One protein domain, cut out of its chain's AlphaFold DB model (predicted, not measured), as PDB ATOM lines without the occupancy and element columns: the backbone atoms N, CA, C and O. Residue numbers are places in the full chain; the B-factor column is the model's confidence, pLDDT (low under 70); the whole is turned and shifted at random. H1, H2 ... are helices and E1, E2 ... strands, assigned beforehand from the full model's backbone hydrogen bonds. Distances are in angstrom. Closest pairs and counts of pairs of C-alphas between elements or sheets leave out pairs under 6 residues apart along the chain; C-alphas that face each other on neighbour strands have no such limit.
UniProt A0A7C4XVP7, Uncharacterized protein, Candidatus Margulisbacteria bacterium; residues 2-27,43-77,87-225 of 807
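What this domain is: This is residues 2 to 27, 43 to 77 and 87 to 225 of the 807 residues of an uncharacterized protein of Candidatus Margulisbacteria bacterium (UniProt A0A7C4XVP7). One long, twisted sheet of nine strands curves into an open trough. Along one of its long sides, at the strand ends, stand H1, the small hairpin of E4 and E5, and H4, while H3 and the short H2 lie off the sheet toward its E1 end. The printed part has 200 residues, with four named helices and eleven named strands in the order E1 H1 H2 H3 E2 E3 E4 E5 E6 E7 E8 E9 H4 E10 E11 along the chain, and its class is mixed, helices and strands. The large sheet has the order E1 - E2 - E3 - E6 - E7 - E8 - E9 - E10 - E11, all antiparallel. The whole is compact, with a radius of gyration of the C-alphas of 18.4 A, yet elongated, spanning 56 by 36 by 31 A.

Where its parts are: Find C-alpha 2 at (0.985, 30.593, -50.835), where E1 begins; it runs to residue 11 and bends by 77 degrees at residue 8. H1, residues 12 to 25, is 20.0 A long and ends at (11.510, 40.237, -33.178). Then come H2, residues 45 to 48, and H3, residues 64 to 74, 16.4 A. E2, residues 96 to 106, measures 31.8 A, and E3, residues 109 to 118, 28.4 A. Look next for E4 at 121 to 123, E5 at 126 to 128, E6 at 130 to 138, E7 at 141 to 151, E8 at 154 to 163 and E9 at 167 to 178. H4, residues 182 to 187, precedes E10, 193 to 206, and E11, 209 to 223, which bend by 109 degrees at residue 196 and 120 degrees at residue 220; E11 ends at (47.230, 36.220, -33.143).

How they stand to each other: Start at edge strand E1: N 5 is 2.8 A from O 101 of E2. In the hairpin E2 and E3, N 102 and O 113 are 2.8 A apart; from E3 to E6, N 118 and O 131, 2.7 A. E6 E7 E8 E9 form a meander, each strand the antiparallel neighbour of the one before, with N 132 and O 148, N 142 and O 162, and N 157 and O 173 at 2.8, 2.7 and 2.7 A. Between the neighbours E9 and E10, N 170 and O 203 are within hydrogen-bond range at 2.8 A; between E10 and edge strand E11, a hairpin, N 198 and O 217 are within range at 2.8 A. In hairpin E4 and E5, N 123 and O 126 are 2.8 A apart. H1 only grazes the large sheet, with residues 12 to 15; its closest C-alphas to E2 are Ile 12 and Val 97, 5.6 A. H4 only grazes it too, with residues 182 to 184; its closest C-alphas to E5 are Leu 182 and Phe 126, 5.5 A. H3 is close to H1 but not clearly touching, with C-alphas 69 and 21 at 7.2 A; H2 is likewise close to H3, with C-alphas 48 and 64 at 6.4 A. Every O i to N i+4 pair is within hydrogen-bond range in H1, H3 and H4; H2 is too short for one.

The domain as a whole: The farthest C-alphas, Ser 51 and Glu 225, are 58.1 A apart. Residues 28 to 42 and 78 to 86 are not printed; the gaps are 21.1 A and 20.8 A between C-alphas. The link H2 to H3 is long. Mean pLDDT of the printed part is 76.3, with 71 residues under 70, among them 13 to 27 and 43 to 77.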
ATOM      1  N   SER A   2       0.006  31.320 -50.024       62.97
ATOM      2  CA  SER A   2       0.985  30.593 -50.835       62.97
ATOM      3  C   SER A   2       1.606  31.535 -51.857       62.97
ATOM      4  O   SER A   2       0.896  32.396 -52.377       62.97
ATOM      5  N   GLY A   3       2.894  31.387 -52.150       67.50
ATOM      6  CA  GLY A   3       3.582  32.232 -53.123       67.50
ATOM      7  C   GLY A   3       5.022  31.804 -53.379       67.50
ATOM      8  O   GLY A   3       5.591  31.018 -52.625       67.50
ATOM      9  N   ASN A   4       5.585  32.333 -54.463       61.59
ATOM     10  CA  ASN A   4       6.984  32.179 -54.846       61.59
ATOM     11  C   ASN A   4       7.651  33.556 -54.838       61.59
ATOM     12  O   ASN A   4       7.048  34.535 -55.272       61.59
ATOM     13  N   LEU A   5       8.895  33.621 -54.381       61.31
ATOM     14  CA  LEU A   5       9.753  34.791 -54.463       61.31
ATOM     15  C   LEU A   5      11.071  34.380 -55.109       61.31
ATOM     16  O   LEU A   5      11.784  33.529 -54.585       61.31
ATOM     17  N   TYR A   6      11.397  35.014 -56.228       64.50
ATOM     18  CA  TYR A   6      12.652  34.809 -56.931       64.50
ATOM     19  C   TYR A   6      13.317  36.154 -57.204       64.50
ATOM     20  O   TYR A   6      12.680  37.084 -57.692       64.50
ATOM     21  N   THR A   7      14.609  36.257 -56.907       70.31
ATOM     22  CA  THR A   7      15.444  37.370 -57.365       70.31
ATOM     23  C   THR A   7      16.822  36.860 -57.745       70.31
ATOM     24  O   THR A   7      17.363  35.971 -57.094       70.31
ATOM     25  N   ASN A   8      17.398  37.430 -58.799       61.72
ATOM     26  CA  ASN A   8      18.785  37.224 -59.223       61.72
ATOM     27  C   ASN A   8      19.613  38.523 -59.170       61.72
ATOM     28  O   ASN A   8      20.759  38.545 -59.616       61.72
ATOM     29  N   ARG A   9      19.019  39.613 -58.667       59.78
ATOM     30  CA  ARG A   9      19.603  40.958 -58.604       59.78
ATOM     31  C   ARG A   9      19.301  41.572 -57.238       59.78
ATOM     32  O   ARG A   9      18.444  42.439 -57.108       59.78
ATOM     33  N   GLY A  10      19.991  41.092 -56.210       61.91
ATOM     34  CA  GLY A  10      19.971  41.681 -54.872       61.91
ATOM     35  C   GLY A  10      21.378  41.959 -54.349       61.91
ATOM     36  O   GLY A  10      22.364  41.497 -54.921       61.91
ATOM     37  N   ASN A  11      21.465  42.656 -53.216       74.06
ATOM     38  CA  ASN A  11      22.681  42.733 -52.411       74.06
ATOM     39  C   ASN A  11      22.452  42.011 -51.069       74.06
ATOM     40  O   ASN A  11      21.377  42.128 -50.476       74.06
ATOM     41  N   ILE A  12      23.449  41.263 -50.587       76.56
ATOM     42  CA  ILE A  12      23.409  40.599 -49.275       76.56
ATOM     43  C   ILE A  12      23.132  41.584 -48.120       76.56
ATOM     44  O   ILE A  12      22.535  41.179 -47.123       76.56
ATOM     45  N   SER A  13      23.472  42.872 -48.255       68.38
ATOM     46  CA  SER A  13      23.115  43.925 -47.287       68.38
ATOM     47  C   SER A  13      21.616  43.942 -46.965       68.38
ATOM     48  O   SER A  13      21.231  44.022 -45.796       68.38
ATOM     49  N   SER A  14      20.770  43.781 -47.984       64.94
ATOM     50  CA  SER A  14      19.311  43.758 -47.859       64.94
ATOM     51  C   SER A  14      18.815  42.517 -47.114       64.94
ATOM     52  O   SER A  14      17.874  42.596 -46.325       64.94
ATOM     53  N   VAL A  15      19.471  41.370 -47.317       66.12
ATOM     54  CA  VAL A  15      19.163  40.120 -46.603       66.12
ATOM     55  C   VAL A  15      19.564  40.240 -45.136       66.12
ATOM     56  O   VAL A  15      18.775  39.916 -44.249       66.12
ATOM     57  N   LEU A  16      20.758  40.778 -44.871       63.25
ATOM     58  CA  LEU A  16      21.255  41.018 -43.518       63.25
ATOM     59  C   LEU A  16      20.338  41.978 -42.748       63.25
ATOM     60  O   LEU A  16      20.096  41.778 -41.560       63.25
ATOM     61  N   TYR A  17      19.802  43.001 -43.421       60.88
ATOM     62  CA  TYR A  17      18.830  43.930 -42.846       60.88
ATOM     63  C   TYR A  17      17.548  43.215 -42.400       60.88
ATOM     64  O   TYR A  17      17.071  43.437 -41.283       60.88
ATOM     65  N   VAL A  18      17.019  42.306 -43.221       58.97
ATOM     66  CA  VAL A  18      15.819  41.529 -42.875       58.97
ATOM     67  C   VAL A  18      16.089  40.516 -41.769       58.97
ATOM     68  O   VAL A  18      15.303  40.439 -40.829       58.97
ATOM     69  N   ILE A  19      17.230  39.823 -41.782       59.91
ATOM     70  CA  ILE A  19      17.626  38.936 -40.675       59.91
ATOM     71  C   ILE A  19      17.768  39.727 -39.370       59.91
ATOM     72  O   ILE A  19      17.230  39.310 -38.349       59.91
ATOM     73  N   LYS A  20      18.432  40.894 -39.388       56.22
ATOM     74  CA  LYS A  20      18.538  41.783 -38.214       56.22
ATOM     75  C   LYS A  20      17.164  42.206 -37.696       56.22
ATOM     76  O   LYS A  20      16.987  42.370 -36.493       56.22
ATOM     77  N   SER A  21      16.208  42.382 -38.596       50.44
ATOM     78  CA  SER A  21      14.836  42.761 -38.277       50.44
ATOM     79  C   SER A  21      14.064  41.615 -37.618       50.44
ATOM     80  O   SER A  21      13.489  41.816 -36.554       50.44
ATOM     81  N   PHE A  22      14.160  40.393 -38.150       49.97
ATOM     82  CA  PHE A  22      13.604  39.191 -37.514       49.97
ATOM     83  C   PHE A  22      14.286  38.845 -36.185       49.97
ATOM     84  O   PHE A  22      13.618  38.493 -35.218       49.97
ATOM     85  N   ALA A  23      15.610  38.989 -36.093       48.03
ATOM     86  CA  ALA A  23      16.355  38.769 -34.855       48.03
ATOM     87  C   ALA A  23      15.955  39.766 -33.760       48.03
ATOM     88  O   ALA A  23      15.928  39.409 -32.587       48.03
ATOM     89  N   LYS A  24      15.593  41.000 -34.138       47.94
ATOM     90  CA  LYS A  24      14.979  41.964 -33.220       47.94
ATOM     91  C   LYS A  24      13.586  41.519 -32.773       47.94
ATOM     92  O   LYS A  24      13.156  41.973 -31.723       47.94
ATOM     93  N   GLU A  25      12.861  40.701 -33.527       42.50
ATOM     94  CA  GLU A  25      11.510  40.237 -33.178       42.50
ATOM     95  C   GLU A  25      11.458  38.938 -32.373       42.50
ATOM     96  O   GLU A  25      10.455  38.700 -31.701       42.50
ATOM     97  N   LEU A  26      12.525  38.131 -32.384       40.81
ATOM     98  CA  LEU A  26      12.641  36.980 -31.490       40.81
ATOM     99  C   LEU A  26      12.472  37.461 -30.035       40.81
ATOM    100  O   LEU A  26      13.231  38.321 -29.579       40.81
ATOM    101  N   PRO A  27      11.455  36.978 -29.308       38.94
ATOM    102  CA  PRO A  27      11.107  37.546 -28.019       38.94
ATOM    103  C   PRO A  27      12.158  37.209 -26.949       38.94
ATOM    104  O   PRO A  27      12.600  36.067 -26.832       38.94
ATOM    105  N   PRO A  43      -0.198  45.428 -42.113       43.16
ATOM    106  CA  PRO A  43      -0.603  46.175 -43.299       43.16
ATOM    107  C   PRO A  43      -1.031  45.215 -44.420       43.16
ATOM    108  O   PRO A  43      -0.486  44.121 -44.571       43.16
ATOM    109  N   LYS A  44      -2.033  45.604 -45.217       47.31
ATOM    110  CA  LYS A  44      -2.515  44.781 -46.337       47.31
ATOM    111  C   LYS A  44      -1.460  44.733 -47.449       47.31
ATOM    112  O   LYS A  44      -0.999  45.776 -47.906       47.31
ATOM    113  N   LEU A  45      -1.120  43.523 -47.906       44.34
ATOM    114  CA  LEU A  45      -0.154  43.268 -48.990       44.34
ATOM    115  C   LEU A  45      -0.509  43.976 -50.310       44.34
ATOM    116  O   LEU A  45       0.382  44.306 -51.086       44.34
ATOM    117  N   GLU A  46      -1.794  44.247 -50.537       54.69
ATOM    118  CA  GLU A  46      -2.317  44.940 -51.724       54.69
ATOM    119  C   GLU A  46      -1.693  46.327 -51.934       54.69
ATOM    120  O   GLU A  46      -1.515  46.748 -53.071       54.69
ATOM    121  N   ASN A  47      -1.270  46.995 -50.858       51.12
ATOM    122  CA  ASN A  47      -0.692  48.341 -50.915       51.12
ATOM    123  C   ASN A  47       0.749  48.381 -51.454       51.12
ATOM    124  O   ASN A  47       1.304  49.465 -51.623       51.12
ATOM    125  N   TYR A  48       1.368  47.221 -51.680       56.91
ATOM    126  CA  TYR A  48       2.765  47.093 -52.112       56.91
ATOM    127  C   TYR A  48       2.894  46.369 -53.446       56.91
ATOM    128  O   TYR A  48       3.997  46.001 -53.844       56.91
ATOM    129  N   LYS A  49       1.773  46.137 -54.127       46.34
ATOM    130  CA  LYS A  49       1.750  45.512 -55.440       46.34
ATOM    131  C   LYS A  49       2.120  46.557 -56.497       46.34
ATOM    132  O   LYS A  49       1.466  47.593 -56.602       46.34
ATOM    133  N   LEU A  50       3.191  46.302 -57.236       57.69
ATOM    134  CA  LEU A  50       3.590  47.058 -58.413       57.69
ATOM    135  C   LEU A  50       2.596  46.815 -59.556       57.69
ATOM    136  O   LEU A  50       1.839  45.842 -59.570       57.69
ATOM    137  N   SER A  51       2.592  47.726 -60.526       52.06
ATOM    138  CA  SER A  51       1.690  47.707 -61.683       52.06
ATOM    139  C   SER A  51       1.870  46.497 -62.615       52.06
ATOM    140  O   SER A  51       0.978  46.216 -63.408       52.06
ATOM    141  N   ASP A  52       2.980  45.767 -62.505       50.75
ATOM    142  CA  ASP A  52       3.262  44.498 -63.196       50.75
ATOM    143  C   ASP A  52       2.785  43.253 -62.418       50.75
ATOM    144  O   ASP A  52       2.816  42.139 -62.938       50.75
ATOM    145  N   GLY A  53       2.278  43.435 -61.196       44.25
ATOM    146  CA  GLY A  53       1.787  42.366 -60.336       44.25
ATOM    147  C   GLY A  53       2.794  41.861 -59.301       44.25
ATOM    148  O   GLY A  53       2.377  41.113 -58.408       44.25
ATOM    149  N   ASP A  54       4.050  42.308 -59.364       45.25
ATOM    150  CA  ASP A  54       5.081  41.987 -58.379       45.25
ATOM    151  C   ASP A  54       4.828  42.718 -57.055       45.25
ATOM    152  O   ASP A  54       4.177  43.757 -56.998       45.25
ATOM    153  N   ILE A  55       5.320  42.176 -55.942       48.25
ATOM    154  CA  ILE A  55       5.134  42.775 -54.614       48.25
ATOM    155  C   ILE A  55       6.460  43.386 -54.165       48.25
ATOM    156  O   ILE A  55       7.462  42.686 -54.010       48.25
ATOM    157  N   LEU A  56       6.458  44.693 -53.894       48.66
ATOM    158  CA  LEU A  56       7.606  45.454 -53.410       48.66
ATOM    159  C   LEU A  56       7.912  45.107 -51.938       48.66
ATOM    160  O   LEU A  56       7.563  45.824 -50.998       48.66
ATOM    161  N   LEU A  57       8.555  43.956 -51.728       48.06
ATOM    162  CA  LEU A  57       8.879  43.424 -50.400       48.06
ATOM    163  C   LEU A  57      10.102  44.102 -49.768       48.06
ATOM    164  O   LEU A  57      10.096  44.369 -48.564       48.06
ATOM    165  N   PHE A  58      11.117  44.422 -50.578       44.78
ATOM    166  CA  PHE A  58      12.398  44.980 -50.136       44.78
ATOM    167  C   PHE A  58      12.639  46.352 -50.778       44.78
ATOM    168  O   PHE A  58      12.919  46.462 -51.967       44.78
ATOM    169  N   SER A  59      12.540  47.407 -49.975       48.47
ATOM    170  CA  SER A  59      12.972  48.766 -50.310       48.47
ATOM    171  C   SER A  59      13.448  49.428 -49.022       48.47
ATOM    172  O   SER A  59      12.775  49.311 -47.999       48.47
ATOM    173  N   GLU A  60      14.596  50.115 -49.064       42.56
ATOM    174  CA  GLU A  60      15.199  50.774 -47.892       42.56
ATOM    175  C   GLU A  60      14.304  51.857 -47.270       42.56
ATOM    176  O   GLU A  60      14.535  52.249 -46.131       42.56
ATOM    177  N   ARG A  61      13.284  52.347 -47.993       43.06
ATOM    178  CA  ARG A  61      12.379  53.394 -47.491       43.06
ATOM    179  C   ARG A  61      10.900  53.001 -47.481       43.06
ATOM    180  O   ARG A  61      10.198  53.420 -46.573       43.06
ATOM    181  N   ASN A  62      10.422  52.188 -48.432       50.91
ATOM    182  CA  ASN A  62       8.978  52.012 -48.678       50.91
ATOM    183  C   ASN A  62       8.520  50.549 -48.887       50.91
ATOM    184  O   ASN A  62       7.440  50.322 -49.431       50.91
ATOM    185  N   GLY A  63       9.314  49.550 -48.491       57.50
ATOM    186  CA  GLY A  63       8.947  48.135 -48.640       57.50
ATOM    187  C   GLY A  63       7.934  47.656 -47.592       57.50
ATOM    188  O   GLY A  63       7.825  48.223 -46.504       57.50
ATOM    189  N   PHE A  64       7.218  46.567 -47.887       52.50
ATOM    190  CA  PHE A  64       6.308  45.929 -46.921       52.50
ATOM    191  C   PHE A  64       7.009  45.615 -45.585       52.50
ATOM    192  O   PHE A  64       6.485  45.927 -44.515       52.50
ATOM    193  N   LEU A  65       8.231  45.066 -45.647       50.41
ATOM    194  CA  LEU A  65       9.007  44.700 -44.460       50.41
ATOM    195  C   LEU A  65       9.543  45.917 -43.687       50.41
ATOM    196  O   LEU A  65       9.637  45.845 -42.466       50.41
ATOM    197  N   SER A  66       9.850  47.043 -44.348       51.00
ATOM    198  CA  SER A  66      10.334  48.250 -43.657       51.00
ATOM    199  C   SER A  66       9.223  48.923 -42.846       51.00
ATOM    200  O   SER A  66       9.438  49.285 -41.696       51.00
ATOM    201  N   ARG A  67       8.004  49.003 -43.395       53.31
ATOM    202  CA  ARG A  67       6.864  49.636 -42.710       53.31
ATOM    203  C   ARG A  67       6.285  48.780 -41.581       53.31
ATOM    204  O   ARG A  67       5.762  49.310 -40.606       53.31
ATOM    205  N   TRP A  68       6.390  47.457 -41.698       51.06
ATOM    206  CA  TRP A  68       6.072  46.530 -40.611       51.06
ATOM    207  C   TRP A  68       6.972  46.759 -39.383       51.06
ATOM    208  O   TRP A  68       6.483  46.761 -38.253       51.06
ATOM    209  N   LEU A  69       8.255  47.059 -39.607       48.62
ATOM    210  CA  LEU A  69       9.222  47.330 -38.539       48.62
ATOM    211  C   LEU A  69       8.997  48.664 -37.831       48.62
ATOM    212  O   LEU A  69       9.201  48.733 -36.621       48.62
ATOM    213  N   ASP A  70       8.545  49.700 -38.540       52.59
ATOM    214  CA  ASP A  70       8.209  50.984 -37.913       52.59
ATOM    215  C   ASP A  70       7.092  50.805 -36.871       52.59
ATOM    216  O   ASP A  70       7.236  51.236 -35.724       52.59
ATOM    217  N   ILE A  71       6.054  50.035 -37.221       48.34
ATOM    218  CA  ILE A  71       4.920  49.690 -36.344       48.34
ATOM    219  C   ILE A  71       5.368  48.820 -35.152       48.34
ATOM    220  O   ILE A  71       4.883  48.982 -34.027       48.34
ATOM    221  N   ALA A  72       6.318  47.904 -35.368       43.81
ATOM    222  CA  ALA A  72       6.895  47.085 -34.302       43.81
ATOM    223  C   ALA A  72       7.823  47.891 -33.364       43.81
ATOM    224  O   ALA A  72       7.932  47.579 -32.174       43.81
ATOM    225  N   SER A  73       8.472  48.946 -33.871       46.44
ATOM    226  CA  SER A  73       9.420  49.784 -33.123       46.44
ATOM    227  C   SER A  73       8.754  50.855 -32.245       46.44
ATOM    228  O   SER A  73       9.238  51.110 -31.139       46.44
ATOM    229  N   GLU A  74       7.617  51.429 -32.661       43.53
ATOM    230  CA  GLU A  74       6.852  52.389 -31.843       43.53
ATOM    231  C   GLU A  74       6.359  51.766 -30.529       43.53
ATOM    232  O   GLU A  74       6.399  52.411 -29.482       43.53
ATOM    233  N   ASN A  75       6.022  50.474 -30.543       41.25
ATOM    234  CA  ASN A  75       5.614  49.726 -29.351       41.25
ATOM    235  C   ASN A  75       6.768  49.421 -28.370       41.25
ATOM    236  O   ASN A  75       6.524  48.932 -27.265       41.25
ATOM    237  N   ARG A  76       8.028  49.704 -28.737       48.25
ATOM    238  CA  ARG A  76       9.227  49.343 -27.953       48.25
ATOM    239  C   ARG A  76       9.949  50.489 -27.263       48.25
ATOM    240  O   ARG A  76      10.762  50.211 -26.384       48.25
ATOM    241  N   LYS A  77       9.609  51.752 -27.539       41.69
ATOM    242  CA  LYS A  77      10.194  52.913 -26.829       41.69
ATOM    243  C   LYS A  77       9.958  52.915 -25.302       41.69
ATOM    244  O   LYS A  77      10.448  53.802 -24.617       41.69
ATOM    245  N   ASN A  87      27.666  44.965 -30.728       42.25
ATOM    246  CA  ASN A  87      28.559  44.608 -31.843       42.25
ATOM    247  C   ASN A  87      27.839  43.939 -33.031       42.25
ATOM    248  O   ASN A  87      28.207  44.208 -34.172       42.25
ATOM    249  N   PHE A  88      26.752  43.185 -32.814       42.75
ATOM    250  CA  PHE A  88      25.999  42.542 -33.911       42.75
ATOM    251  C   PHE A  88      25.336  43.560 -34.858       42.75
ATOM    252  O   PHE A  88      25.093  43.293 -36.038       42.75
ATOM    253  N   TYR A  89      25.061  44.769 -34.360       49.12
ATOM    254  CA  TYR A  89      24.381  45.813 -35.123       49.12
ATOM    255  C   TYR A  89      25.296  46.554 -36.110       49.12
ATOM    256  O   TYR A  89      24.784  47.083 -37.098       49.12
ATOM    257  N   LYS A  90      26.626  46.515 -35.924       56.91
ATOM    258  CA  LYS A  90      27.616  47.202 -36.783       56.91
ATOM    259  C   LYS A  90      28.109  46.388 -37.986       56.91
ATOM    260  O   LYS A  90      28.887  46.905 -38.776       56.91
ATOM    261  N   ILE A  91      27.651  45.147 -38.149       63.97
ATOM    262  CA  ILE A  91      28.058  44.284 -39.266       63.97
ATOM    263  C   ILE A  91      27.500  44.847 -40.583       63.97
ATOM    264  O   ILE A  91      26.276  44.928 -40.740       63.97
ATOM    265  N   SER A  92      28.374  45.225 -41.517       74.06
ATOM    266  CA  SER A  92      28.032  45.585 -42.901       74.06
ATOM    267  C   SER A  92      28.322  44.407 -43.825       74.06
ATOM    268  O   SER A  92      29.237  43.646 -43.553       74.06
ATOM    269  N   ALA A  93      27.589  44.238 -44.921       80.25
ATOM    270  CA  ALA A  93      27.899  43.194 -45.896       80.25
ATOM    271  C   ALA A  93      27.613  43.683 -47.316       80.25
ATOM    272  O   ALA A  93      26.712  44.500 -47.499       80.25
ATOM    273  N   SER A  94      28.362  43.199 -48.303       82.94
ATOM    274  CA  SER A  94      28.143  43.493 -49.721       82.94
ATOM    275  C   SER A  94      28.413  42.261 -50.575       82.94
ATOM    276  O   SER A  94      29.323  41.490 -50.284       82.94
ATOM    277  N   GLY A  95      27.617  42.062 -51.622       84.00
ATOM    278  CA  GLY A  95      27.773  40.953 -52.564       84.00
ATOM    279  C   GLY A  95      26.474  40.670 -53.321       84.00
ATOM    280  O   GLY A  95      25.394  40.850 -52.746       84.00
ATOM    281  N   PRO A  96      26.542  40.250 -54.598       84.56
ATOM    282  CA  PRO A  96      25.355  39.945 -55.387       84.56
ATOM    283  C   PRO A  96      24.659  38.708 -54.820       84.56
ATOM    284  O   PRO A  96      25.299  37.670 -54.654       84.56
ATOM    285  N   VAL A  97      23.360  38.803 -54.535       85.56
ATOM    286  CA  VAL A  97      22.554  37.693 -54.005       85.56
ATOM    287  C   VAL A  97      21.418  37.323 -54.953       85.56
ATOM    288  O   VAL A  97      20.700  38.189 -55.460       85.56
ATOM    289  N   GLY A  98      21.259  36.021 -55.162       80.31
ATOM    290  CA  GLY A  98      20.064  35.400 -55.707       80.31
ATOM    291  C   GLY A  98      19.318  34.629 -54.620       80.31
ATOM    292  O   GLY A  98      19.942  33.995 -53.770       80.31
ATOM    293  N   ILE A  99      17.991  34.695 -54.626       81.75
ATOM    294  CA  ILE A  99      17.113  34.076 -53.627       81.75
ATOM    295  C   ILE A  99      15.979  33.375 -54.364       81.75
ATOM    296  O   ILE A  99      15.410  33.941 -55.295       81.75
ATOM    297  N   ASN A 100      15.635  32.172 -53.922       82.38
ATOM    298  CA  ASN A 100      14.451  31.449 -54.351       82.38
ATOM    299  C   ASN A 100      13.710  30.952 -53.108       82.38
ATOM    300  O   ASN A 100      14.280  30.201 -52.324       82.38
ATOM    301  N   VAL A 101      12.476  31.396 -52.894       83.06
ATOM    302  CA  VAL A 101      11.670  31.043 -51.722       83.06
ATOM    303  C   VAL A 101      10.262  30.678 -52.164       83.06
ATOM    304  O   VAL A 101       9.571  31.472 -52.792       83.06
ATOM    305  N   TYR A 102       9.811  29.504 -51.757       80.38
ATOM    306  CA  TYR A 102       8.425  29.074 -51.810       80.38
ATOM    307  C   TYR A 102       7.842  29.108 -50.403       80.38
ATOM    308  O   TYR A 102       8.481  28.660 -49.455       80.38
ATOM    309  N   PHE A 103       6.624  29.612 -50.240       83.38
ATOM    310  CA  PHE A 103       5.936  29.560 -48.954       83.38
ATOM    311  C   PHE A 103       4.492  29.110 -49.118       83.38
ATOM    312  O   PHE A 103       3.839  29.425 -50.112       83.38
ATOM    313  N   THR A 104       3.983  28.383 -48.128       79.06
ATOM    314  CA  THR A 104       2.603  27.891 -48.035       79.06
ATOM    315  C   THR A 104       2.130  27.904 -46.583       79.06
ATOM    316  O   THR A 104       2.939  27.956 -45.668       79.06
ATOM    317  N   GLY A 105       0.823  27.869 -46.334       74.69
ATOM    318  CA  GLY A 105       0.278  27.700 -44.980       74.69
ATOM    319  C   GLY A 105      -0.606  28.846 -44.490       74.69
ATOM    320  O   GLY A 105      -1.074  29.688 -45.264       74.69
ATOM    321  N   SER A 106      -0.917  28.839 -43.196       69.94
ATOM    322  CA  SER A 106      -1.880  29.749 -42.559       69.94
ATOM    323  C   SER A 106      -1.179  30.781 -41.669       69.94
ATOM    324  O   SER A 106       0.040  30.768 -41.515       69.94
ATOM    325  N   LYS A 107      -1.949  31.682 -41.047       53.91
ATOM    326  CA  LYS A 107      -1.421  32.708 -40.129       53.91
ATOM    327  C   LYS A 107      -0.716  32.115 -38.893       53.91
ATOM    328  O   LYS A 107       0.045  32.822 -38.246       53.91
ATOM    329  N   THR A 108      -0.974  30.849 -38.560       54.69
ATOM    330  CA  THR A 108      -0.435  30.156 -37.375       54.69
ATOM    331  C   THR A 108       0.576  29.058 -37.713       54.69
ATOM    332  O   THR A 108       1.151  28.472 -36.803       54.69
ATOM    333  N   GLY A 109       0.801  28.772 -38.998       64.12
ATOM    334  CA  GLY A 109       1.703  27.721 -39.462       64.12
ATOM    335  C   GLY A 109       2.118  28.003 -40.898       64.12
ATOM    336  O   GLY A 109       1.440  27.578 -41.834       64.12
ATOM    337  N   LEU A 110       3.184  28.788 -41.047       71.38
ATOM    338  CA  LEU A 110       3.800  29.108 -42.327       71.38
ATOM    339  C   LEU A 110       4.905  28.086 -42.601       71.38
ATOM    340  O   LEU A 110       5.828  27.950 -41.802       71.38
ATOM    341  N   ASN A 111       4.802  27.405 -43.735       82.12
ATOM    342  CA  ASN A 111       5.847  26.565 -44.291       82.12
ATOM    343  C   ASN A 111       6.618  27.371 -45.331       82.12
ATOM    344  O   ASN A 111       6.010  27.967 -46.221       82.12
ATOM    345  N   VAL A 112       7.940  27.398 -45.238       85.00
ATOM    346  CA  VAL A 112       8.810  28.124 -46.165       85.00
ATOM    347  C   VAL A 112       9.905  27.179 -46.618       85.00
ATOM    348  O   VAL A 112      10.585  26.614 -45.784       85.00
ATOM    349  N   ILE A 113      10.111  27.019 -47.916       88.50
ATOM    350  CA  ILE A 113      11.265  26.314 -48.472       88.50
ATOM    351  C   ILE A 113      12.042  27.346 -49.262       88.50
ATOM    352  O   ILE A 113      11.478  28.021 -50.119       88.50
ATOM    353  N   GLY A 114      13.324  27.499 -48.969       89.25
ATOM    354  CA  GLY A 114      14.123  28.529 -49.600       89.25
ATOM    355  C   GLY A 114      15.551  28.109 -49.862       89.25
ATOM    356  O   GLY A 114      16.110  27.237 -49.201       89.25
ATOM    357  N   SER A 115      16.161  28.777 -50.826       90.56
ATOM    358  CA  SER A 115      17.596  28.779 -51.025       90.56
ATOM    359  C   SER A 115      18.079  30.172 -51.396       90.56
ATOM    360  O   SER A 115      17.342  30.997 -51.944       90.56
ATOM    361  N   PHE A 116      19.335  30.452 -51.079       89.06
ATOM    362  CA  PHE A 116      20.002  31.649 -51.555       89.06
ATOM    363  C   PHE A 116      21.436  31.345 -51.964       89.06
ATOM    364  O   PHE A 116      22.088  30.441 -51.440       89.06
ATOM    365  N   LEU A 117      21.916  32.130 -52.918       90.31
ATOM    366  CA  LEU A 117      23.269  32.091 -53.433       90.31
ATOM    367  C   LEU A 117      23.814  33.515 -53.459       90.31
ATOM    368  O   LEU A 117      23.272  34.376 -54.143       90.31
ATOM    369  N   VAL A 118      24.904  33.748 -52.745       90.69
ATOM    370  CA  VAL A 118      25.673  34.987 -52.786       90.69
ATOM    371  C   VAL A 118      26.961  34.718 -53.552       90.69
ATOM    372  O   VAL A 118      27.668  33.754 -53.251       90.69
ATOM    373  N   GLY A 119      27.255  35.551 -54.549       90.00
ATOM    374  CA  GLY A 119      28.562  35.569 -55.207       90.00
ATOM    375  C   GLY A 119      29.630  36.227 -54.331       90.00
ATOM    376  O   GLY A 119      29.416  36.454 -53.143       90.00
ATOM    377  N   LYS A 120      30.769  36.577 -54.926       93.88
ATOM    378  CA  LYS A 120      31.892  37.183 -54.202       93.88
ATOM    379  C   LYS A 120      31.475  38.454 -53.460       93.88
ATOM    380  O   LYS A 120      30.793  39.312 -54.026       93.88
ATOM    381  N   GLY A 121      31.913  38.578 -52.213       92.06
ATOM    382  CA  GLY A 121      31.497  39.666 -51.343       92.06
ATOM    383  C   GLY A 121      32.316  39.771 -50.065       92.06
ATOM    384  O   GLY A 121      33.342  39.113 -49.890       92.06
ATOM    385  N   ASN A 122      31.851  40.625 -49.162       89.31
ATOM    386  CA  ASN A 122      32.440  40.811 -47.846       89.31
ATOM    387  C   ASN A 122      31.371  40.955 -46.757       89.31
ATOM    388  O   ASN A 122      30.255  41.414 -46.998       89.31
ATOM    389  N   VAL A 123      31.733  40.552 -45.542       85.50
ATOM    390  CA  VAL A 123      31.042  40.876 -44.294       85.50
ATOM    391  C   VAL A 123      32.037  41.646 -43.434       85.50
ATOM    392  O   VAL A 123      32.995  41.078 -42.918       85.50
ATOM    393  N   SER A 124      31.832  42.950 -43.293       84.88
ATOM    394  CA  SER A 124      32.786  43.880 -42.689       84.88
ATOM    395  C   SER A 124      34.161  43.730 -43.370       84.88
ATOM    396  O   SER A 124      34.251  43.889 -44.587       84.88
ATOM    397  N   ASP A 125      35.200  43.361 -42.617       84.25
ATOM    398  CA  ASP A 125      36.565  43.155 -43.119       84.25
ATOM    399  C   ASP A 125      36.849  41.698 -43.549       84.25
ATOM    400  O   ASP A 125      37.979  41.356 -43.909       84.25
ATOM    401  N   PHE A 126      35.847  40.814 -43.475       89.81
ATOM    402  CA  PHE A 126      35.956  39.413 -43.871       89.81
ATOM    403  C   PHE A 126      35.461  39.218 -45.308       89.81
ATOM    404  O   PHE A 126      34.282  39.410 -45.601       89.81
ATOM    405  N   GLU A 127      36.352  38.806 -46.204       92.62
ATOM    406  CA  GLU A 127      36.029  38.503 -47.603       92.62
ATOM    407  C   GLU A 127      35.632  37.034 -47.794       92.62
ATOM    408  O   GLU A 127      36.187  36.145 -47.145       92.62
ATOM    409  N   PHE A 128      34.710  36.776 -48.724       94.31
ATOM    410  CA  PHE A 128      34.287  35.436 -49.137       94.31
ATOM    411  C   PHE A 128      34.050  35.379 -50.653       94.31
ATOM    412  O   PHE A 128      33.702  36.382 -51.282       94.31
ATOM    413  N   ASP A 129      34.189  34.195 -51.247       96.00
ATOM    414  CA  ASP A 129      33.990  33.996 -52.688       96.00
ATOM    415  C   ASP A 129      32.558  33.592 -53.028       96.00
ATOM    416  O   ASP A 129      32.025  33.982 -54.070       96.00
ATOM    417  N   LYS A 130      31.925  32.808 -52.152       95.38
ATOM    418  CA  LYS A 130      30.562  32.324 -52.358       95.38
ATOM    419  C   LYS A 130      29.906  31.961 -51.036       95.38
ATOM    420  O   LYS A 130      30.545  31.362 -50.172       95.38
ATOM    421  N   ILE A 131      28.619  32.263 -50.901       95.00
ATOM    422  CA  ILE A 131      27.776  31.730 -49.825       95.00
ATOM    423  C   ILE A 131      26.582  31.050 -50.472       95.00
ATOM    424  O   ILE A 131      25.914  31.639 -51.313       95.00
ATOM    425  N   TYR A 132      26.289  29.824 -50.077       94.88
ATOM    426  CA  TYR A 132      25.102  29.105 -50.515       94.88
ATOM    427  C   TYR A 132      24.350  28.583 -49.303       94.88
ATOM    428  O   TYR A 132      24.970  28.115 -48.352       94.88
ATOM    429  N   SER A 133      23.022  28.626 -49.331       94.38
ATOM    430  CA  SER A 133      22.231  27.921 -48.335       94.38
ATOM    431  C   SER A 133      20.910  27.426 -48.891       94.38
ATOM    432  O   SER A 133      20.323  28.066 -49.761       94.38
ATOM    433  N   SER A 134      20.434  26.310 -48.346       94.62
ATOM    434  CA  SER A 134      19.064  25.833 -48.497       94.62
ATOM    435  C   SER A 134      18.466  25.532 -47.125       94.62
ATOM    436  O   SER A 134      19.133  24.974 -46.248       94.62
ATOM    437  N   PHE A 135      17.217  25.938 -46.934       92.38
ATOM    438  CA  PHE A 135      16.522  25.845 -45.661       92.38
ATOM    439  C   PHE A 135      15.035  25.560 -45.852       92.38
ATOM    440  O   PHE A 135      14.432  25.904 -46.870       92.38
ATOM    441  N   GLU A 136      14.439  24.977 -44.826       91.50
ATOM    442  CA  GLU A 136      13.005  24.806 -44.682       91.50
ATOM    443  C   GLU A 136      12.574  25.365 -43.327       91.50
ATOM    444  O   GLU A 136      13.238  25.162 -42.320       91.50
ATOM    445  N   VAL A 137      11.461  26.081 -43.289       87.88
ATOM    446  CA  VAL A 137      10.778  26.478 -42.067       87.88
ATOM    447  C   VAL A 137       9.466  25.725 -42.047       87.88
ATOM    448  O   VAL A 137       8.636  25.954 -42.919       87.88
ATOM    449  N   SER A 138       9.261  24.833 -41.088       85.00
ATOM    450  CA  SER A 138       7.998  24.112 -40.922       85.00
ATOM    451  C   SER A 138       7.802  23.719 -39.460       85.00
ATOM    452  O   SER A 138       8.758  23.505 -38.716       85.00
ATOM    453  N   ASN A 139       6.547  23.694 -38.998       80.12
ATOM    454  CA  ASN A 139       6.176  23.273 -37.635       80.12
ATOM    455  C   ASN A 139       6.960  23.958 -36.492       80.12
ATOM    456  O   ASN A 139       7.198  23.358 -35.446       80.12
ATOM    457  N   GLY A 140       7.364  25.218 -36.677       77.62
ATOM    458  CA  GLY A 140       8.129  25.970 -35.678       77.62
ATOM    459  C   GLY A 140       9.627  25.648 -35.627       77.62
ATOM    460  O   GLY A 140      10.301  26.083 -34.692       77.62
ATOM    461  N   PHE A 141      10.154  24.935 -36.625       84.06
ATOM    462  CA  PHE A 141      11.575  24.658 -36.810       84.06
ATOM    463  C   PHE A 141      12.084  25.286 -38.106       84.06
ATOM    464  O   PHE A 141      11.354  25.373 -39.087       84.06
ATOM    465  N   ILE A 142      13.343  25.708 -38.089       89.94
ATOM    466  CA  ILE A 142      14.143  26.082 -39.249       89.94
ATOM    467  C   ILE A 142      15.153  24.953 -39.456       89.94
ATOM    468  O   ILE A 142      16.116  24.835 -38.696       89.94
ATOM    469  N   SER A 143      14.926  24.126 -40.465       93.88
ATOM    470  CA  SER A 143      15.828  23.074 -40.918       93.88
ATOM    471  C   SER A 143      16.795  23.657 -41.943       93.88
ATOM    472  O   SER A 143      16.401  24.060 -43.033       93.88
ATOM    473  N   ILE A 144      18.074  23.730 -41.598       95.19
ATOM    474  CA  ILE A 144      19.159  24.140 -42.485       95.19
ATOM    475  C   ILE A 144      19.717  22.870 -43.119       95.19
ATOM    476  O   ILE A 144      20.463  22.121 -42.483       95.19
ATOM    477  N   ASN A 145      19.360  22.631 -44.377       94.75
ATOM    478  CA  ASN A 145      19.839  21.464 -45.117       94.75
ATOM    479  C   ASN A 145      21.330  21.618 -45.427       94.75
ATOM    480  O   ASN A 145      22.118  20.695 -45.236       94.75
ATOM    481  N   GLU A 146      21.719  22.819 -45.856       95.06
ATOM    482  CA  GLU A 146      23.110  23.190 -46.085       95.06
ATOM    483  C   GLU A 146      23.254  24.708 -45.955       95.06
ATOM    484  O   GLU A 146      22.441  25.472 -46.475       95.06
ATOM    485  N   PHE A 147      24.299  25.160 -45.278       96.00
ATOM    486  CA  PHE A 147      24.811  26.520 -45.335       96.00
ATOM    487  C   PHE A 147      26.317  26.421 -45.554       96.00
ATOM    488  O   PHE A 147      27.028  25.897 -44.702       96.00
ATOM    489  N   LYS A 148      26.800  26.885 -46.702       97.19
ATOM    490  CA  LYS A 148      28.184  26.739 -47.141       97.19
ATOM    491  C   LYS A 148      28.796  28.096 -47.456       97.19
ATOM    492  O   LYS A 148      28.194  28.891 -48.174       97.19
ATOM    493  N   VAL A 149      30.008  28.335 -46.966       96.50
ATOM    494  CA  VAL A 149      30.832  29.508 -47.286       96.50
ATOM    495  C   VAL A 149      32.125  29.025 -47.929       96.50
ATOM    496  O   VAL A 149      32.820  28.187 -47.360       96.50
ATOM    497  N   GLU A 150      32.458  29.553 -49.102       97.00
ATOM    498  CA  GLU A 150      33.702  29.269 -49.823       97.00
ATOM    499  C   GLU A 150      34.610  30.503 -49.796       97.00
ATOM    500  O   GLU A 150      34.149  31.631 -50.006       97.00
ATOM    501  N   LYS A 151      35.897  30.284 -49.508       95.12
ATOM    502  CA  LYS A 151      36.940  31.317 -49.493       95.12
ATOM    503  C   LYS A 151      38.278  30.692 -49.892       95.12
ATOM    504  O   LYS A 151      38.822  29.851 -49.172       95.12
ATOM    505  N   GLY A 152      38.811  31.103 -51.037       92.19
ATOM    506  CA  GLY A 152      39.965  30.482 -51.674       92.19
ATOM    507  C   GLY A 152      39.711  28.998 -51.942       92.19
ATOM    508  O   GLY A 152      38.710  28.616 -52.540       92.19
ATOM    509  N   SER A 153      40.619  28.143 -51.474       91.06
ATOM    510  CA  SER A 153      40.477  26.682 -51.540       91.06
ATOM    511  C   SER A 153      39.720  26.074 -50.350       91.06
ATOM    512  O   SER A 153      39.474  24.866 -50.335       91.06
ATOM    513  N   GLY A 154      39.377  26.881 -49.343       95.88
ATOM    514  CA  GLY A 154      38.738  26.435 -48.112       95.88
ATOM    515  C   GLY A 154      37.219  26.568 -48.140       95.88
ATOM    516  O   GLY A 154      36.651  27.374 -48.882       95.88
ATOM    517  N   ASN A 155      36.547  25.796 -47.289       96.62
ATOM    518  CA  ASN A 155      35.107  25.921 -47.091       96.62
ATOM    519  C   ASN A 155      34.685  25.709 -45.634       96.62
ATOM    520  O   ASN A 155      35.351  25.023 -44.860       96.62
ATOM    521  N   LEU A 156      33.558  26.319 -45.291       97.25
ATOM    522  CA  LEU A 156      32.803  26.112 -44.065       97.25
ATOM    523  C   LEU A 156      31.420  25.608 -44.457       97.25
ATOM    524  O   LEU A 156      30.816  26.146 -45.382       97.25
ATOM    525  N   SER A 157      30.916  24.605 -43.752       97.06
ATOM    526  CA  SER A 157      29.579  24.048 -43.910       97.06
ATOM    527  C   SER A 157      28.869  23.970 -42.557       97.06
ATOM    528  O   SER A 157      29.491  23.696 -41.533       97.06
ATOM    529  N   LEU A 158      27.570  24.249 -42.546       97.12
ATOM    530  CA  LEU A 158      26.690  24.202 -41.383       97.12
ATOM    531  C   LEU A 158      25.365  23.551 -41.800       97.12
ATOM    532  O   LEU A 158      24.820  23.879 -42.852       97.12
ATOM    533  N   SER A 159      24.830  22.659 -40.975       97.50
ATOM    534  CA  SER A 159      23.508  22.051 -41.167       97.50
ATOM    535  C   SER A 159      22.849  21.728 -39.827       97.50
ATOM    536  O   SER A 159      23.510  21.729 -38.788       97.50
ATOM    537  N   GLY A 160      21.544  21.462 -39.839       96.12
ATOM    538  CA  GLY A 160      20.780  21.058 -38.656       96.12
ATOM    539  C   GLY A 160      19.550  21.924 -38.411       96.12
ATOM    540  O   GLY A 160      19.083  22.614 -39.308       96.12
ATOM    541  N   ASN A 161      19.012  21.885 -37.196       92.94
ATOM    542  CA  ASN A 161      17.714  22.461 -36.865       92.94
ATOM    543  C   ASN A 161      17.820  23.573 -35.816       92.94
ATOM    544  O   ASN A 161      18.532  23.458 -34.815       92.94
ATOM    545  N   VAL A 162      17.040  24.631 -36.021       89.88
ATOM    546  CA  VAL A 162      16.833  25.716 -35.059       89.88
ATOM    547  C   VAL A 162      15.341  25.858 -34.805       89.88
ATOM    548  O   VAL A 162      14.587  26.218 -35.701       89.88
ATOM    549  N   ALA A 163      14.886  25.593 -33.586       81.62
ATOM    550  CA  ALA A 163      13.500  25.859 -33.222       81.62
ATOM    551  C   ALA A 163      13.281  27.370 -33.044       81.62
ATOM    552  O   ALA A 163      14.149  28.072 -32.523       81.62
ATOM    553  N   LEU A 164      12.099  27.878 -33.404       74.06
ATOM    554  CA  LEU A 164      11.760  29.303 -33.255       74.06
ATOM    555  C   LEU A 164      11.750  29.772 -31.788       74.06
ATOM    556  O   LEU A 164      11.886  30.961 -31.523       74.06
ATOM    557  N   ASN A 165      11.633  28.848 -30.830       73.44
ATOM    558  CA  ASN A 165      11.790  29.126 -29.397       73.44
ATOM    559  C   ASN A 165      13.263  29.213 -28.940       73.44
ATOM    560  O   ASN A 165      13.531  29.409 -27.756       73.44
ATOM    561  N   GLY A 166      14.215  29.057 -29.864       74.81
ATOM    562  CA  GLY A 166      15.646  29.189 -29.623       74.81
ATOM    563  C   GLY A 166      16.386  27.883 -29.341       74.81
ATOM    564  O   GLY A 166      17.578  27.961 -29.045       74.81
ATOM    565  N   SER A 167      15.753  26.705 -29.412       86.00
ATOM    566  CA  SER A 167      16.482  25.429 -29.310       86.00
ATOM    567  C   SER A 167      17.374  25.178 -30.532       86.00
ATOM    568  O   SER A 167      16.988  25.487 -31.656       86.00
ATOM    569  N   LEU A 168      18.552  24.595 -30.310       90.81
ATOM    570  CA  LEU A 168      19.582  24.346 -31.320       90.81
ATOM    571  C   LEU A 168      19.944  22.862 -31.401       90.81
ATOM    572  O   LEU A 168      20.118  22.212 -30.366       90.81
ATOM    573  N   ASP A 169      20.147  22.380 -32.624       96.12
ATOM    574  CA  ASP A 169      20.870  21.150 -32.950       96.12
ATOM    575  C   ASP A 169      21.552  21.315 -34.315       96.12
ATOM    576  O   ASP A 169      20.946  21.100 -35.361       96.12
ATOM    577  N   LEU A 170      22.796  21.785 -34.307       96.94
ATOM    578  CA  LEU A 170      23.558  22.158 -35.495       96.94
ATOM    579  C   LEU A 170      24.889  21.407 -35.551       96.94
ATOM    580  O   LEU A 170      25.539  21.174 -34.530       96.94
ATOM    581  N   SER A 171      25.329  21.098 -36.764       97.94
ATOM    582  CA  SER A 171      26.656  20.566 -37.069       97.94
ATOM    583  C   SER A 171      27.403  21.538 -37.974       97.94
ATOM    584  O   SER A 171      26.875  21.957 -38.998       97.94
ATOM    585  N   LEU A 172      28.625  21.893 -37.588       97.25
ATOM    586  CA  LEU A 172      29.547  22.740 -38.341       97.25
ATOM    587  C   LEU A 172      30.759  21.898 -38.743       97.25
ATOM    588  O   LEU A 172      31.361  21.254 -37.885       97.25
ATOM    589  N   ASN A 173      31.151  21.954 -40.010       97.94
ATOM    590  CA  ASN A 173      32.405  21.397 -40.495       97.94
ATOM    591  C   ASN A 173      33.169  22.452 -41.303       97.94
ATOM    592  O   ASN A 173      32.581  23.163 -42.116       97.94
ATOM    593  N   THR A 174      34.478  22.559 -41.099       97.81
ATOM    594  CA  THR A 174      35.354  23.390 -41.928       97.81
ATOM    595  C   THR A 174      36.491  22.559 -42.492       97.81
ATOM    596  O   THR A 174      37.016  21.670 -41.822       97.81
ATOM    597  N   LYS A 175      36.902  22.891 -43.716       97.56
ATOM    598  CA  LYS A 175      38.064  22.306 -44.381       97.56
ATOM    599  C   LYS A 175      38.949  23.413 -44.936       97.56
ATOM    600  O   LYS A 175      38.554  24.112 -45.870       97.56
ATOM    601  N   SER A 176      40.141  23.564 -44.366       96.06
ATOM    602  CA  SER A 176      41.158  24.561 -44.707       96.06
ATOM    603  C   SER A 176      40.610  25.996 -44.806       96.06
ATOM    604  O   SER A 176      41.073  26.790 -45.628       96.06
ATOM    605  N   PHE A 177      39.608  26.334 -43.990       96.88
ATOM    606  CA  PHE A 177      38.886  27.603 -44.073       96.88
ATOM    607  C   PHE A 177      39.730  28.756 -43.523       96.88
ATOM    608  O   PHE A 177      40.151  28.716 -42.370       96.88
ATOM    609  N   ASP A 178      39.995  29.780 -44.336       95.25
ATOM    610  CA  ASP A 178      40.791  30.935 -43.908       95.25
ATOM    611  C   ASP A 178      39.972  31.883 -43.017       95.25
ATOM    612  O   ASP A 178      39.110  32.629 -43.495       95.25
ATOM    613  N   ILE A 179      40.295  31.898 -41.721       92.69
ATOM    614  CA  ILE A 179      39.594  32.690 -40.700       92.69
ATOM    615  C   ILE A 179      40.106  34.127 -40.552       92.69
ATOM    616  O   ILE A 179      39.623  34.850 -39.683       92.69
ATOM    617  N   LYS A 180      41.061  34.573 -41.378       91.50
ATOM    618  CA  LYS A 180      41.595  35.939 -41.289       91.50
ATOM    619  C   LYS A 180      40.472  36.985 -41.342       91.50
ATOM    620  O   LYS A 180      39.657  36.959 -42.267       91.50
ATOM    621  N   ASN A 181      40.472  37.902 -40.370       87.12
ATOM    622  CA  ASN A 181      39.486  38.975 -40.136       87.12
ATOM    623  C   ASN A 181      38.073  38.522 -39.717       87.12
ATOM    624  O   ASN A 181      37.194  39.369 -39.534       87.12
ATOM    625  N   LEU A 182      37.822  37.218 -39.558       85.88
ATOM    626  CA  LEU A 182      36.504  36.704 -39.168       85.88
ATOM    627  C   LEU A 182      36.121  37.141 -37.744       85.88
ATOM    628  O   LEU A 182      34.979  37.508 -37.476       85.88
ATOM    629  N   ASP A 183      37.095  37.143 -36.841       80.06
ATOM    630  CA  ASP A 183      36.998  37.592 -35.454       80.06
ATOM    631  C   ASP A 183      36.612  39.071 -35.338       80.06
ATOM    632  O   ASP A 183      35.683  39.425 -34.604       80.06
ATOM    633  N   LYS A 184      37.267  39.935 -36.116       78.44
ATOM    634  CA  LYS A 184      36.951  41.362 -36.185       78.44
ATOM    635  C   LYS A 184      35.569  41.592 -36.794       78.44
ATOM    636  O   LYS A 184      34.807  42.409 -36.279       78.44
ATOM    637  N   ALA A 185      35.217  40.848 -37.844       73.38
ATOM    638  CA  ALA A 185      33.927  40.977 -38.517       73.38
ATOM    639  C   ALA A 185      32.736  40.567 -37.633       73.38
ATOM    640  O   ALA A 185      31.706  41.240 -37.665       73.38
ATOM    641  N   ILE A 186      32.873  39.489 -36.849       70.50
ATOM    642  CA  ILE A 186      31.786  38.945 -36.020       70.50
ATOM    643  C   ILE A 186      31.763  39.576 -34.624       70.50
ATOM    644  O   ILE A 186      30.697  39.930 -34.120       70.50
ATOM    645  N   PHE A 187      32.925  39.713 -33.983       69.00
ATOM    646  CA  PHE A 187      33.014  40.085 -32.571       69.00
ATOM    647  C   PHE A 187      33.590  41.487 -32.340       69.00
ATOM    648  O   PHE A 187      33.446  42.012 -31.235       69.00
ATOM    649  N   GLY A 188      34.206  42.111 -33.352       67.62
ATOM    650  CA  GLY A 188      34.886  43.402 -33.207       67.62
ATOM    651  C   GLY A 188      36.087  43.335 -32.261       67.62
ATOM    652  O   GLY A 188      36.363  44.307 -31.561       67.62
ATOM    653  N   ILE A 189      36.734  42.169 -32.174       65.94
ATOM    654  CA  ILE A 189      37.858  41.915 -31.269       65.94
ATOM    655  C   ILE A 189      39.171  42.203 -32.005       65.94
ATOM    656  O   ILE A 189      39.337  41.836 -33.163       65.94
ATOM    657  N   GLU A 190      40.102  42.844 -31.303       65.06
ATOM    658  CA  GLU A 190      41.517  42.927 -31.665       65.06
ATOM    659  C   GLU A 190      42.347  42.309 -30.528       65.06
ATOM    660  O   GLU A 190      41.942  42.420 -29.363       65.06
ATOM    661  N   PRO A 191      43.510  41.687 -30.808       71.50
ATOM    662  CA  PRO A 191      44.220  41.587 -32.097       71.50
ATOM    663  C   PRO A 191      43.616  40.578 -33.095       71.50
ATOM    664  O   PRO A 191      42.934  39.648 -32.682       71.50
ATOM    665  N   ILE A 192      43.928  40.752 -34.390       80.75
ATOM    666  CA  ILE A 192      43.443  39.907 -35.501       80.75
ATOM    667  C   ILE A 192      43.942  38.467 -35.356       80.75
ATOM    668  O   ILE A 192      45.147  38.232 -35.213       80.75
ATOM    669  N   ILE A 193      43.019  37.517 -35.478       86.88
ATOM    670  CA  ILE A 193      43.292  36.082 -35.566       86.88
ATOM    671  C   ILE A 193      43.327  35.656 -37.041       86.88
ATOM    672  O   ILE A 193      42.501  36.077 -37.854       86.88
ATOM    673  N   TYR A 194      44.287  34.807 -37.404       91.12
ATOM    674  CA  TYR A 194      44.411  34.254 -38.756       91.12
ATOM    675  C   TYR A 194      44.788  32.770 -38.731       91.12
ATOM    676  O   TYR A 194      45.235  32.251 -37.707       91.12
ATOM    677  N   GLY A 195      44.595  32.089 -39.863       93.56
ATOM    678  CA  GLY A 195      44.971  30.689 -40.062       93.56
ATOM    679  C   GLY A 195      43.990  29.923 -40.945       93.56
ATOM    680  O   GLY A 195      42.887  30.390 -41.228       93.56
ATOM    681  N   ASN A 196      44.390  28.726 -41.366       96.50
ATOM    682  CA  ASN A 196      43.542  27.790 -42.101       96.50
ATOM    683  C   ASN A 196      42.951  26.764 -41.132       96.50
ATOM    684  O   ASN A 196      43.691  25.973 -40.550       96.50
ATOM    685  N   LEU A 197      41.631  26.783 -40.962       96.44
ATOM    686  CA  LEU A 197      40.904  26.006 -39.963       96.44
ATOM    687  C   LEU A 197      40.253  24.750 -40.563       96.44
ATOM    688  O   LEU A 197      39.387  24.839 -41.440       96.44
ATOM    689  N   ASP A 198      40.609  23.595 -40.013       97.94
ATOM    690  CA  ASP A 198      39.870  22.336 -40.105       97.94
ATOM    691  C   ASP A 198      39.153  22.105 -38.765       97.94
ATOM    692  O   ASP A 198      39.808  22.009 -37.726       97.94
ATOM    693  N   ALA A 199      37.824  22.047 -38.750       97.31
ATOM    694  CA  ALA A 199      37.059  21.930 -37.513       97.31
ATOM    695  C   ALA A 199      35.782  21.119 -37.701       97.31
ATOM    696  O   ALA A 199      35.105  21.236 -38.715       97.31
ATOM    697  N   ASP A 200      35.417  20.370 -36.667       98.00
ATOM    698  CA  ASP A 200      34.151  19.660 -36.545       98.00
ATOM    699  C   ASP A 200      33.503  20.079 -35.232       98.00
ATOM    700  O   ASP A 200      34.084  19.870 -34.161       98.00
ATOM    701  N   ALA A 201      32.316  20.683 -35.290       97.25
ATOM    702  CA  ALA A 201      31.594  21.119 -34.104       97.25
ATOM    703  C   ALA A 201      30.126  20.689 -34.110       97.25
ATOM    704  O   ALA A 201      29.434  20.794 -35.117       97.25
ATOM    705  N   LYS A 202      29.635  20.260 -32.945       98.00
ATOM    706  CA  LYS A 202      28.207  20.064 -32.667       98.00
ATOM    707  C   LYS A 202      27.737  21.124 -31.689       98.00
ATOM    708  O   LYS A 202      28.306  21.237 -30.601       98.00
ATOM    709  N   ILE A 203      26.708  21.871 -32.067       96.56
ATOM    710  CA  ILE A 203      26.138  22.976 -31.300       96.56
ATOM    711  C   ILE A 203      24.704  22.602 -30.937       96.56
ATOM    712  O   ILE A 203      23.878  22.414 -31.820       96.56
ATOM    713  N   SER A 204      24.389  22.506 -29.651       96.00
ATOM    714  CA  SER A 204      23.056  22.119 -29.190       96.00
ATOM    715  C   SER A 204      22.547  22.978 -28.032       96.00
ATOM    716  O   SER A 204      23.201  23.942 -27.620       96.00
ATOM    717  N   ASN A 205      21.391  22.607 -27.475       91.38
ATOM    718  CA  ASN A 205      20.698  23.271 -26.369       91.38
ATOM    719  C   ASN A 205      19.932  24.518 -26.821       91.38
ATOM    720  O   ASN A 205      18.958  24.361 -27.541       91.38
ATOM    721  N   THR A 206      20.314  25.731 -26.413       85.25
ATOM    722  CA  THR A 206      19.590  26.960 -26.786       85.25
ATOM    723  C   THR A 206      20.548  28.039 -27.268       85.25
ATOM    724  O   THR A 206      21.701  28.058 -26.843       85.25
ATOM    725  N   VAL A 207      20.068  28.976 -28.091       76.56
ATOM    726  CA  VAL A 207      20.854  30.121 -28.596       76.56
ATOM    727  C   VAL A 207      21.495  30.931 -27.464       76.56
ATOM    728  O   VAL A 207      22.630  31.380 -27.590       76.56
ATOM    729  N   PHE A 208      20.811  31.071 -26.326       76.38
ATOM    730  CA  PHE A 208      21.324  31.824 -25.177       76.38
ATOM    731  C   PHE A 208      22.288  31.022 -24.297       76.38
ATOM    732  O   PHE A 208      23.110  31.606 -23.589       76.38
ATOM    733  N   ARG A 209      22.193  29.687 -24.310       80.50
ATOM    734  CA  ARG A 209      23.037  28.776 -23.520       80.50
ATOM    735  C   ARG A 209      23.533  27.624 -24.400       80.50
ATOM    736  O   ARG A 209      23.167  26.470 -24.136       80.50
ATOM    737  N   PRO A 210      24.345  27.908 -25.434       88.12
ATOM    738  CA  PRO A 210      24.762  26.887 -26.377       88.12
ATOM    739  C   PRO A 210      25.670  25.868 -25.688       88.12
ATOM    740  O   PRO A 210      26.464  26.203 -24.802       88.12
ATOM    741  N   LYS A 211      25.538  24.609 -26.103       95.62
ATOM    742  CA  LYS A 211      26.493  23.541 -25.810       95.62
ATOM    743  C   LYS A 211      27.290  23.273 -27.073       95.62
ATOM    744  O   LYS A 211      26.687  22.920 -28.076       95.62
ATOM    745  N   ILE A 212      28.607  23.433 -27.037       96.25
ATOM    746  CA  ILE A 212      29.465  23.255 -28.214       96.25
ATOM    747  C   ILE A 212      30.491  22.176 -27.911       96.25
ATOM    748  O   ILE A 212      31.311  22.360 -27.022       96.25
ATOM    749  N   ASN A 213      30.468  21.077 -28.657       97.38
ATOM    750  CA  ASN A 213      31.555  20.099 -28.693       97.38
ATOM    751  C   ASN A 213      32.338  20.327 -29.975       97.38
ATOM    752  O   ASN A 213      31.740  20.211 -31.041       97.38
ATOM    753  N   CYS A 214      33.630  20.639 -29.897       97.00
ATOM    754  CA  CYS A 214      34.428  20.940 -31.078       97.00
ATOM    755  C   CYS A 214      35.800  20.264 -31.037       97.00
ATOM    756  O   CYS A 214      36.477  20.255 -30.008       97.00
ATOM    757  N   SER A 215      36.215  19.728 -32.180       97.50
ATOM    758  CA  SER A 215      37.598  19.361 -32.475       97.50
ATOM    759  C   SER A 215      38.095  20.280 -33.579       97.50
ATOM    760  O   SER A 215      37.415  20.414 -34.592       97.50
ATOM    761  N   LEU A 216      39.268  20.889 -33.409       96.00
ATOM    762  CA  LEU A 216      39.856  21.745 -34.435       96.00
ATOM    763  C   LEU A 216      41.363  21.561 -34.584       96.00
ATOM    764  O   LEU A 216      42.078  21.225 -33.633       96.00
ATOM    765  N   VAL A 217      41.823  21.833 -35.802       97.44
ATOM    766  CA  VAL A 217      43.216  21.995 -36.205       97.44
ATOM    767  C   VAL A 217      43.301  23.274 -37.032       97.44
ATOM    768  O   VAL A 217      42.627  23.404 -38.048       97.44
ATOM    769  N   ALA A 218      44.124  24.225 -36.609       96.06
ATOM    770  CA  ALA A 218      44.411  25.434 -37.369       96.06
ATOM    771  C   ALA A 218      45.878  25.423 -37.801       96.06
ATOM    772  O   ALA A 218      46.758  25.302 -36.953       96.06
ATOM    773  N   LYS A 219      46.144  25.553 -39.103       96.00
ATOM    774  CA  LYS A 219      47.499  25.628 -39.678       96.00
ATOM    775  C   LYS A 219      47.845  27.057 -40.065       96.00
ATOM    776  O   LYS A 219      46.951  27.820 -40.431       96.00
ATOM    777  N   ASN A 220      49.135  27.397 -40.023       93.31
ATOM    778  CA  ASN A 220      49.635  28.757 -40.273       93.31
ATOM    779  C   ASN A 220      48.851  29.792 -39.451       93.31
ATOM    780  O   ASN A 220      48.394  30.810 -39.971       93.31
ATOM    781  N   ALA A 221      48.600  29.446 -38.191       91.31
ATOM    782  CA  ALA A 221      47.703  30.178 -37.321       91.31
ATOM    783  C   ALA A 221      48.457  31.267 -36.562       91.31
ATOM    784  O   ALA A 221      49.657  31.160 -36.326       91.31
ATOM    785  N   GLY A 222      47.755  32.303 -36.129       86.31
ATOM    786  CA  GLY A 222      48.388  33.333 -35.326       86.31
ATOM    787  C   GLY A 222      47.427  34.361 -34.768       86.31
ATOM    788  O   GLY A 222      46.247  34.401 -35.122       86.31
ATOM    789  N   ILE A 223      47.954  35.168 -33.852       82.19
ATOM    790  CA  ILE A 223      47.230  36.220 -33.143       82.19
ATOM    791  C   ILE A 223      48.110  37.472 -33.149       82.19
ATOM    792  O   ILE A 223      49.151  37.518 -32.492       82.19
ATOM    793  N   GLY A 224      47.707  38.510 -33.882       78.81
ATOM    794  CA  GLY A 224      48.536  39.703 -34.073       78.81
ATOM    795  C   GLY A 224      49.866  39.374 -34.764       78.81
ATOM    796  O   GLY A 224      49.869  38.914 -35.897       78.81
ATOM    797  N   GLU A 225      50.989  39.621 -34.085       72.88
ATOM    798  CA  GLU A 225      52.347  39.316 -34.580       72.88
ATOM    799  C   GLU A 225      52.816  37.897 -34.209       72.88
ATOM    800  O   GLU A 225      53.880  37.454 -34.640       72.88
TER     801      GLU A 225